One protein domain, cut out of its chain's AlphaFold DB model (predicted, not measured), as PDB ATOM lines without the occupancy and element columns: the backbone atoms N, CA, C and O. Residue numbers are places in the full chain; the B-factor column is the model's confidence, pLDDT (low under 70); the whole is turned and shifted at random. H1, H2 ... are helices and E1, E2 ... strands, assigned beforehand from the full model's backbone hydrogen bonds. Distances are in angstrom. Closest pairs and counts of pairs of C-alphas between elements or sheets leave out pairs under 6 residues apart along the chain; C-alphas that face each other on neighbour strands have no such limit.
ATOM      1  N   ILE A  99     220.047 228.089 240.359       89.56
ATOM      2  CA  ILE A  99     218.813 228.851 240.183       89.56
ATOM      3  C   ILE A  99     217.768 228.392 241.197       89.56
ATOM      4  O   ILE A  99     217.671 227.209 241.494       89.56
ATOM      5  N   GLY A 100     216.958 229.313 241.718       89.88
ATOM      6  CA  GLY A 100     215.794 228.929 242.514       89.88
ATOM      7  C   GLY A 100     214.773 228.182 241.657       89.88
ATOM      8  O   GLY A 100     214.507 228.587 240.519       89.88
ATOM      9  N   LEU A 101     214.158 227.136 242.210       89.62
ATOM     10  CA  LEU A 101     213.081 226.384 241.556       89.62
ATOM     11  C   LEU A 101     211.857 227.269 241.253       89.62
ATOM     12  O   LEU A 101     211.021 226.911 240.431       89.62
ATOM     13  N   SER A 102     211.740 228.437 241.886       86.81
ATOM     14  CA  SER A 102     210.700 229.433 241.609       86.81
ATOM     15  C   SER A 102     210.898 230.214 240.304       86.81
ATOM     16  O   SER A 102     209.961 230.890 239.873       86.81
ATOM     17  N   LYS A 103     212.079 230.159 239.662       84.94
ATOM     18  CA  LYS A 103     212.310 230.857 238.382       84.94
ATOM     19  C   LYS A 103     211.390 230.309 237.284       84.94
ATOM     20  O   LYS A 103     211.028 229.141 237.298       84.94
ATOM     21  N   LYS A 104     211.003 231.168 236.334       74.38
ATOM     22  CA  LYS A 104     210.057 230.822 235.257       74.38
ATOM     23  C   LYS A 104     210.535 229.603 234.437       74.38
ATOM     24  O   LYS A 104     211.744 229.433 234.283       74.38
ATOM     25  N   PRO A 105     209.600 228.790 233.908       76.94
ATOM     26  CA  PRO A 105     209.901 227.586 233.131       76.94
ATOM     27  C   PRO A 105     210.761 227.866 231.879       76.94
ATOM     28  O   PRO A 105     210.790 229.006 231.408       76.94
ATOM     29  N   PRO A 106     211.412 226.832 231.304       80.62
ATOM     30  CA  PRO A 106     211.243 225.410 231.623       80.62
ATOM     31  C   PRO A 106     211.970 224.981 232.905       80.62
ATOM     32  O   PRO A 106     213.105 225.372 233.163       80.62
ATOM     33  N   HIS A 107     211.297 224.155 233.708       85.75
ATOM     34  CA  HIS A 107     211.921 223.448 234.827       85.75
ATOM     35  C   HIS A 107     212.501 222.118 234.333       85.75
ATOM     36  O   HIS A 107     211.913 221.525 233.425       85.75
ATOM     37  N   PRO A 108     213.597 221.622 234.935       89.94
ATOM     38  CA  PRO A 108     214.120 220.310 234.591       89.94
ATOM     39  C   PRO A 108     213.094 219.218 234.895       89.94
ATOM     40  O   PRO A 108     212.394 219.245 235.912       89.94
ATOM     41  N   THR A 109     213.028 218.231 234.014       92.56
ATOM     42  CA  THR A 109     212.301 216.986 234.241       92.56
ATOM     43  C   THR A 109     212.985 216.154 235.328       92.56
ATOM     44  O   THR A 109     214.159 216.341 235.650       92.56
ATOM     45  N   LYS A 110     212.273 215.159 235.868       91.56
ATOM     46  CA  LYS A 110     212.819 214.227 236.868       91.56
ATOM     47  C   LYS A 110     214.146 213.581 236.430       91.56
ATOM     48  O   LYS A 110     215.032 213.419 237.258       91.56
ATOM     49  N   ASN A 111     214.294 213.247 235.145       92.69
ATOM     50  CA  ASN A 111     215.487 212.575 234.607       92.69
ATOM     51  C   ASN A 111     216.699 213.513 234.459       92.69
ATOM     52  O   ASN A 111     217.844 213.053 234.395       92.69
ATOM     53  N   GLU A 112     216.451 214.821 234.416       94.94
ATOM     54  CA  GLU A 112     217.482 215.857 234.393       94.94
ATOM     55  C   GLU A 112     217.968 216.212 235.805       94.94
ATOM     56  O   GLU A 112     218.991 216.878 235.941       94.94
ATOM     57  N   ILE A 113     217.292 215.732 236.855       96.31
ATOM     58  CA  ILE A 113     217.675 215.929 238.255       96.31
ATOM     59  C   ILE A 113     218.349 214.656 238.780       96.31
ATOM     60  O   ILE A 113     217.714 213.618 238.968       96.31
ATOM     61  N   LYS A 114     219.650 214.739 239.058       97.12
ATOM     62  CA  LYS A 114     220.487 213.597 239.458       97.12
ATOM     63  C   LYS A 114     220.104 213.026 240.823       97.12
ATOM     64  O   LYS A 114     220.191 211.820 241.025       97.12
ATOM     65  N   ASN A 115     219.679 213.886 241.743       96.94
ATOM     66  CA  ASN A 115     219.306 213.527 243.107       96.94
ATOM     67  C   ASN A 115     217.797 213.660 243.368       96.94
ATOM     68  O   ASN A 115     217.401 213.952 244.491       96.94
ATOM     69  N   HIS A 116     216.933 213.446 242.368       95.25
ATOM     70  CA  HIS A 116     215.486 213.683 242.496       95.25
ATOM     71  C   HIS A 116     214.826 212.949 243.683       95.25
ATOM     72  O   HIS A 116     213.776 213.366 244.168       95.25
ATOM     73  N   GLN A 117     215.410 211.841 244.148       95.00
ATOM     74  CA  GLN A 117     214.939 211.046 245.283       95.00
ATOM     75  C   GLN A 117     214.934 211.824 246.605       95.00
ATOM     76  O   GLN A 117     214.143 211.504 247.490       95.00
ATOM     77  N   VAL A 118     215.759 212.872 246.732       96.00
ATOM     78  CA  VAL A 118     215.824 213.695 247.949       96.00
ATOM     79  C   VAL A 118     214.525 214.455 248.213       96.00
ATOM     80  O   VAL A 118     214.246 214.778 249.360       96.00
ATOM     81  N   LEU A 119     213.705 214.703 247.184       94.06
ATOM     82  CA  LEU A 119     212.449 215.450 247.310       94.06
ATOM     83  C   LEU A 119     211.478 214.806 248.306       94.06
ATOM     84  O   LEU A 119     210.839 215.518 249.075       94.06
ATOM     85  N   ALA A 120     211.392 213.472 248.325       95.19
ATOM     86  CA  ALA A 120     210.554 212.766 249.291       95.19
ATOM     87  C   ALA A 120     211.082 212.941 250.725       95.19
ATOM     88  O   ALA A 120     210.302 213.168 251.646       95.19
ATOM     89  N   GLY A 121     212.408 212.899 250.899       97.00
ATOM     90  CA  GLY A 121     213.058 213.150 252.185       97.00
ATOM     91  C   GLY A 121     212.830 214.576 252.683       97.00
ATOM     92  O   GLY A 121     212.466 214.754 253.840       97.00
ATOM     93  N   ILE A 122     212.961 215.574 251.801       96.38
ATOM     94  CA  ILE A 122     212.671 216.983 252.106       96.38
ATOM     95  C   ILE A 122     211.217 217.135 252.565       96.38
ATOM     96  O   ILE A 122     210.969 217.712 253.615       96.38
ATOM     97  N   PHE A 123     210.265 216.552 251.832       95.12
ATOM     98  CA  PHE A 123     208.844 216.645 252.171       95.12
ATOM     99  C   PHE A 123     208.519 216.064 253.556       95.12
ATOM    100  O   PHE A 123     207.843 216.707 254.357       95.12
ATOM    101  N   VAL A 124     209.016 214.858 253.860       97.00
ATOM    102  CA  VAL A 124     208.810 214.226 255.176       97.00
ATOM    103  C   VAL A 124     209.493 215.033 256.280       97.00
ATOM    104  O   VAL A 124     208.923 215.214 257.355       97.00
ATOM    105  N   PHE A 125     210.694 215.540 256.011       97.50
ATOM    106  CA  PHE A 125     211.446 216.350 256.955       97.50
ATOM    107  C   PHE A 125     210.734 217.656 257.300       97.50
ATOM    108  O   PHE A 125     210.554 217.943 258.481       97.50
ATOM    109  N   ASP A 126     210.266 218.398 256.295       96.44
ATOM    110  CA  ASP A 126     209.533 219.649 256.502       96.44
ATOM    111  C   ASP A 126     208.231 219.406 257.282       96.44
ATOM    112  O   ASP A 126     207.882 220.201 258.156       96.44
ATOM    113  N   HIS A 127     207.547 218.276 257.053       95.88
ATOM    114  CA  HIS A 127     206.389 217.892 257.865       95.88
ATOM    115  C   HIS A 127     206.771 217.613 259.326       95.88
ATOM    116  O   HIS A 127     206.086 218.075 260.238       95.88
ATOM    117  N   TRP A 128     207.873 216.894 259.557       97.31
ATOM    118  CA  TRP A 128     208.341 216.554 260.902       97.31
ATOM    119  C   TRP A 128     208.731 217.790 261.721       97.31
ATOM    120  O   TRP A 128     208.333 217.908 262.879       97.31
ATOM    121  N   VAL A 129     209.474 218.725 261.123       95.94
ATOM    122  CA  VAL A 129     209.939 219.942 261.813       95.94
ATOM    123  C   VAL A 129     208.929 221.092 261.754       95.94
ATOM    124  O   VAL A 129     209.204 222.174 262.268       95.94
ATOM    125  N   HIS A 130     207.765 220.860 261.144       94.50
ATOM    126  CA  HIS A 130     206.726 221.861 260.910       94.50
ATOM    127  C   HIS A 130     207.234 223.093 260.132       94.50
ATOM    128  O   HIS A 130     206.868 224.232 260.435       94.50
ATOM    129  N   ASN A 131     208.076 222.879 259.113       93.31
ATOM    130  CA  ASN A 131     208.489 223.945 258.202       93.31
ATOM    131  C   ASN A 131     207.346 224.247 257.216       93.31
ATOM    132  O   ASN A 131     207.175 223.587 256.190       93.31
ATOM    133  N   ALA A 132     206.561 225.273 257.543       88.06
ATOM    134  CA  ALA A 132     205.463 225.757 256.711       88.06
ATOM    135  C   ALA A 132     205.911 226.664 255.544       88.06
ATOM    136  O   ALA A 132     205.079 227.021 254.712       88.06
ATOM    137  N   ASP A 133     207.195 227.033 255.466       89.19
ATOM    138  CA  ASP A 133     207.755 227.951 254.463       89.19
ATOM    139  C   ASP A 133     208.631 227.241 253.412       89.19
ATOM    140  O   ASP A 133     209.372 227.869 252.651       89.19
ATOM    141  N   ARG A 134     208.539 225.907 253.286       92.94
ATOM    142  CA  ARG A 134     209.134 225.208 252.138       92.94
ATOM    143  C   ARG A 134     208.370 225.552 250.859       92.94
ATOM    144  O   ARG A 134     207.461 224.843 250.428       92.94
ATOM    145  N   THR A 135     208.794 226.623 250.197       88.94
ATOM    146  CA  THR A 135     208.307 227.004 248.867       88.94
ATOM    147  C   THR A 135     209.365 226.749 247.788       88.94
ATOM    148  O   THR A 135     210.522 226.424 248.067       88.94
ATOM    149  N   LYS A 136     208.996 226.943 246.514       87.81
ATOM    150  CA  LYS A 136     209.938 226.837 245.385       87.81
ATOM    151  C   LYS A 136     211.104 227.837 245.463       87.81
ATOM    152  O   LYS A 136     212.088 227.643 244.754       87.81
ATOM    153  N   SER A 137     211.019 228.909 246.259       86.75
ATOM    154  CA  SER A 137     212.150 229.835 246.436       86.75
ATOM    155  C   SER A 137     213.269 229.250 247.294       86.75
ATOM    156  O   SER A 137     214.413 229.665 247.138       86.75
ATOM    157  N   ASN A 138     212.949 228.260 248.132       92.94
ATOM    158  CA  ASN A 138     213.852 227.695 249.140       92.94
ATOM    159  C   ASN A 138     214.420 226.331 248.695       92.94
ATOM    160  O   ASN A 138     214.950 225.556 249.493       92.94
ATOM    161  N   ILE A 139     214.296 226.046 247.392       94.69
ATOM    162  CA  ILE A 139     214.902 224.921 246.684       94.69
ATOM    163  C   ILE A 139     215.762 225.486 245.556       94.69
ATOM    164  O   ILE A 139     215.269 226.208 244.685       94.69
ATOM    165  N   LEU A 140     217.041 225.132 245.564       95.19
ATOM    166  CA  LEU A 140     218.003 225.505 244.538       95.19
ATOM    167  C   LEU A 140     218.239 224.336 243.583       95.19
ATOM    168  O   LEU A 140     218.293 223.180 243.994       95.19
ATOM    169  N   LEU A 141     218.409 224.664 242.309       95.56
ATOM    170  CA  LEU A 141     218.834 223.768 241.246       95.56
ATOM    171  C   LEU A 141     220.241 224.182 240.816       95.56
ATOM    172  O   LEU A 141     220.402 225.172 240.101       95.56
ATOM    173  N   GLU A 142     221.245 223.435 241.255       95.62
ATOM    174  CA  GLU A 142     222.628 223.577 240.804       95.62
ATOM    175  C   GLU A 142     222.784 222.900 239.448       95.62
ATOM    176  O   GLU A 142     222.558 221.694 239.338       95.62
ATOM    177  N   ARG A 143     223.186 223.646 238.420       94.56
ATOM    178  CA  ARG A 143     223.491 223.069 237.111       94.56
ATOM    179  C   ARG A 143     224.902 222.480 237.105       94.56
ATOM    180  O   ARG A 143     225.878 223.189 237.338       94.56
ATOM    181  N   LEU A 144     224.991 221.195 236.790       93.94
ATOM    182  CA  LEU A 144     226.233 220.433 236.716       93.94
ATOM    183  C   LEU A 144     226.878 220.541 235.321       93.94
ATOM    184  O   LEU A 144     226.164 220.809 234.346       93.94
ATOM    185  N   PRO A 145     228.199 220.299 235.184       92.69
ATOM    186  CA  PRO A 145     228.899 220.351 233.896       92.69
ATOM    187  C   PRO A 145     228.289 219.442 232.819       92.69
ATOM    188  O   PRO A 145     228.256 219.811 231.649       92.69
ATOM    189  N   GLU A 146     227.741 218.289 233.210       91.94
ATOM    190  CA  GLU A 146     227.046 217.353 232.317       91.94
ATOM    191  C   GLU A 146     225.641 217.818 231.875       91.94
ATOM    192  O   GLU A 146     224.922 217.079 231.207       91.94
ATOM    193  N   GLY A 147     225.209 219.017 232.277       90.88
ATOM    194  CA  GLY A 147     223.913 219.602 231.923       90.88
ATOM    195  C   GLY A 147     222.737 219.163 232.803       90.88
ATOM    196  O   GLY A 147     221.648 219.714 232.652       90.88
ATOM    197  N   LYS A 148     222.954 218.223 233.732       95.19
ATOM    198  CA  LYS A 148     221.982 217.810 234.760       95.19
ATOM    199  C   LYS A 148     221.949 218.781 235.941       95.19
ATOM    200  O   LYS A 148     222.759 219.700 236.020       95.19
ATOM    201  N   TYR A 149     221.029 218.545 236.873       96.12
ATOM    202  CA  TYR A 149     220.844 219.361 238.065       96.12
ATOM    203  C   TYR A 149     220.973 218.561 239.360       96.12
ATOM    204  O   TYR A 149     220.512 217.418 239.439       96.12
ATOM    205  N   ASN A 150     221.529 219.199 240.387       96.75
ATOM    206  CA  ASN A 150     221.377 218.793 241.782       96.75
ATOM    207  C   ASN A 150     220.397 219.727 242.494       96.75
ATOM    208  O   ASN A 150     220.437 220.944 242.322       96.75
ATOM    209  N   ILE A 151     219.534 219.152 243.321       97.00
ATOM    210  CA  ILE A 151     218.705 219.883 244.275       97.00
ATOM    211  C   ILE A 151     219.523 220.181 245.524       97.00
ATOM    212  O   ILE A 151     220.131 219.260 246.070       97.00
ATOM    213  N   HIS A 152     219.428 221.419 246.007       97.25
ATOM    214  CA  HIS A 152     219.820 221.824 247.355       97.25
ATOM    215  C   HIS A 152     218.657 222.512 248.065       97.25
ATOM    216  O   HIS A 152     217.823 223.156 247.426       97.25
ATOM    217  N   MET A 153     218.607 222.401 249.387       95.62
ATOM    218  CA  MET A 153     217.667 223.130 250.235       95.62
ATOM    219  C   MET A 153     218.392 224.206 251.043       95.62
ATOM    220  O   MET A 153     219.516 224.006 251.504       95.62
ATOM    221  N   ILE A 154     217.716 225.339 251.192       94.31
ATOM    222  CA  ILE A 154     218.118 226.504 251.988       94.31
ATOM    223  C   ILE A 154     216.912 226.965 252.813       94.31
ATOM    224  O   ILE A 154     215.803 226.520 252.524       94.31
TER     225      ILE A 154
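What this domain is: This is residues 99 to 154 of the 156 residues of an uncharacterized protein of Desulfosporosinus sp. I2 (UniProt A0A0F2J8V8). With little regular structure, the domain is a small hairpin of two strands, E1 and E2, with one helix, H1, near E2 at residues 118 to 122. A long unnamed stretch, residues 99 to 117, starts beside E1 and leads to H1. The printed part has 56 residues, with H1, E1, E2 along the chain, an antiparallel sheet E1 - E2, and a mixed class, with only 21 residues in named elements. It is compact, with a radius of gyration of the C-alphas of 11.6 A, but elongated, spanning 35 by 22 by 16 A.

Where its parts are: E1 is residues 139 to 143, 13.0 A long; E2 is 149 to 153, 13.1 A, ending at C-alpha 153 (217.667, 223.130, 250.235). H1 is 118 to 128, 15.2 A, beginning at C-alpha 118 (215.824, 213.695, 247.949).

How they stand to each other: E1 and E2 form a hairpin, antiparallel at 151 degrees, with N 140 and O 152 2.8 A apart, within hydrogen-bond range. Residues 99 to 100 pair antiparallel with 140 to 141 of E1. The closest C-alphas of H1 and E2, Val 118 and Ile 151, are 7.8 A apart. In H1 every O i to N i+4 pair is within hydrogen-bond range.

The domain as a whole: The farthest C-alphas, His 130 and Glu 146, are 35.4 A apart. The printed part has no cut, the link E1 to E2 is tight, H1 to E1 short, and no printed residue is under 70 in pLDDT.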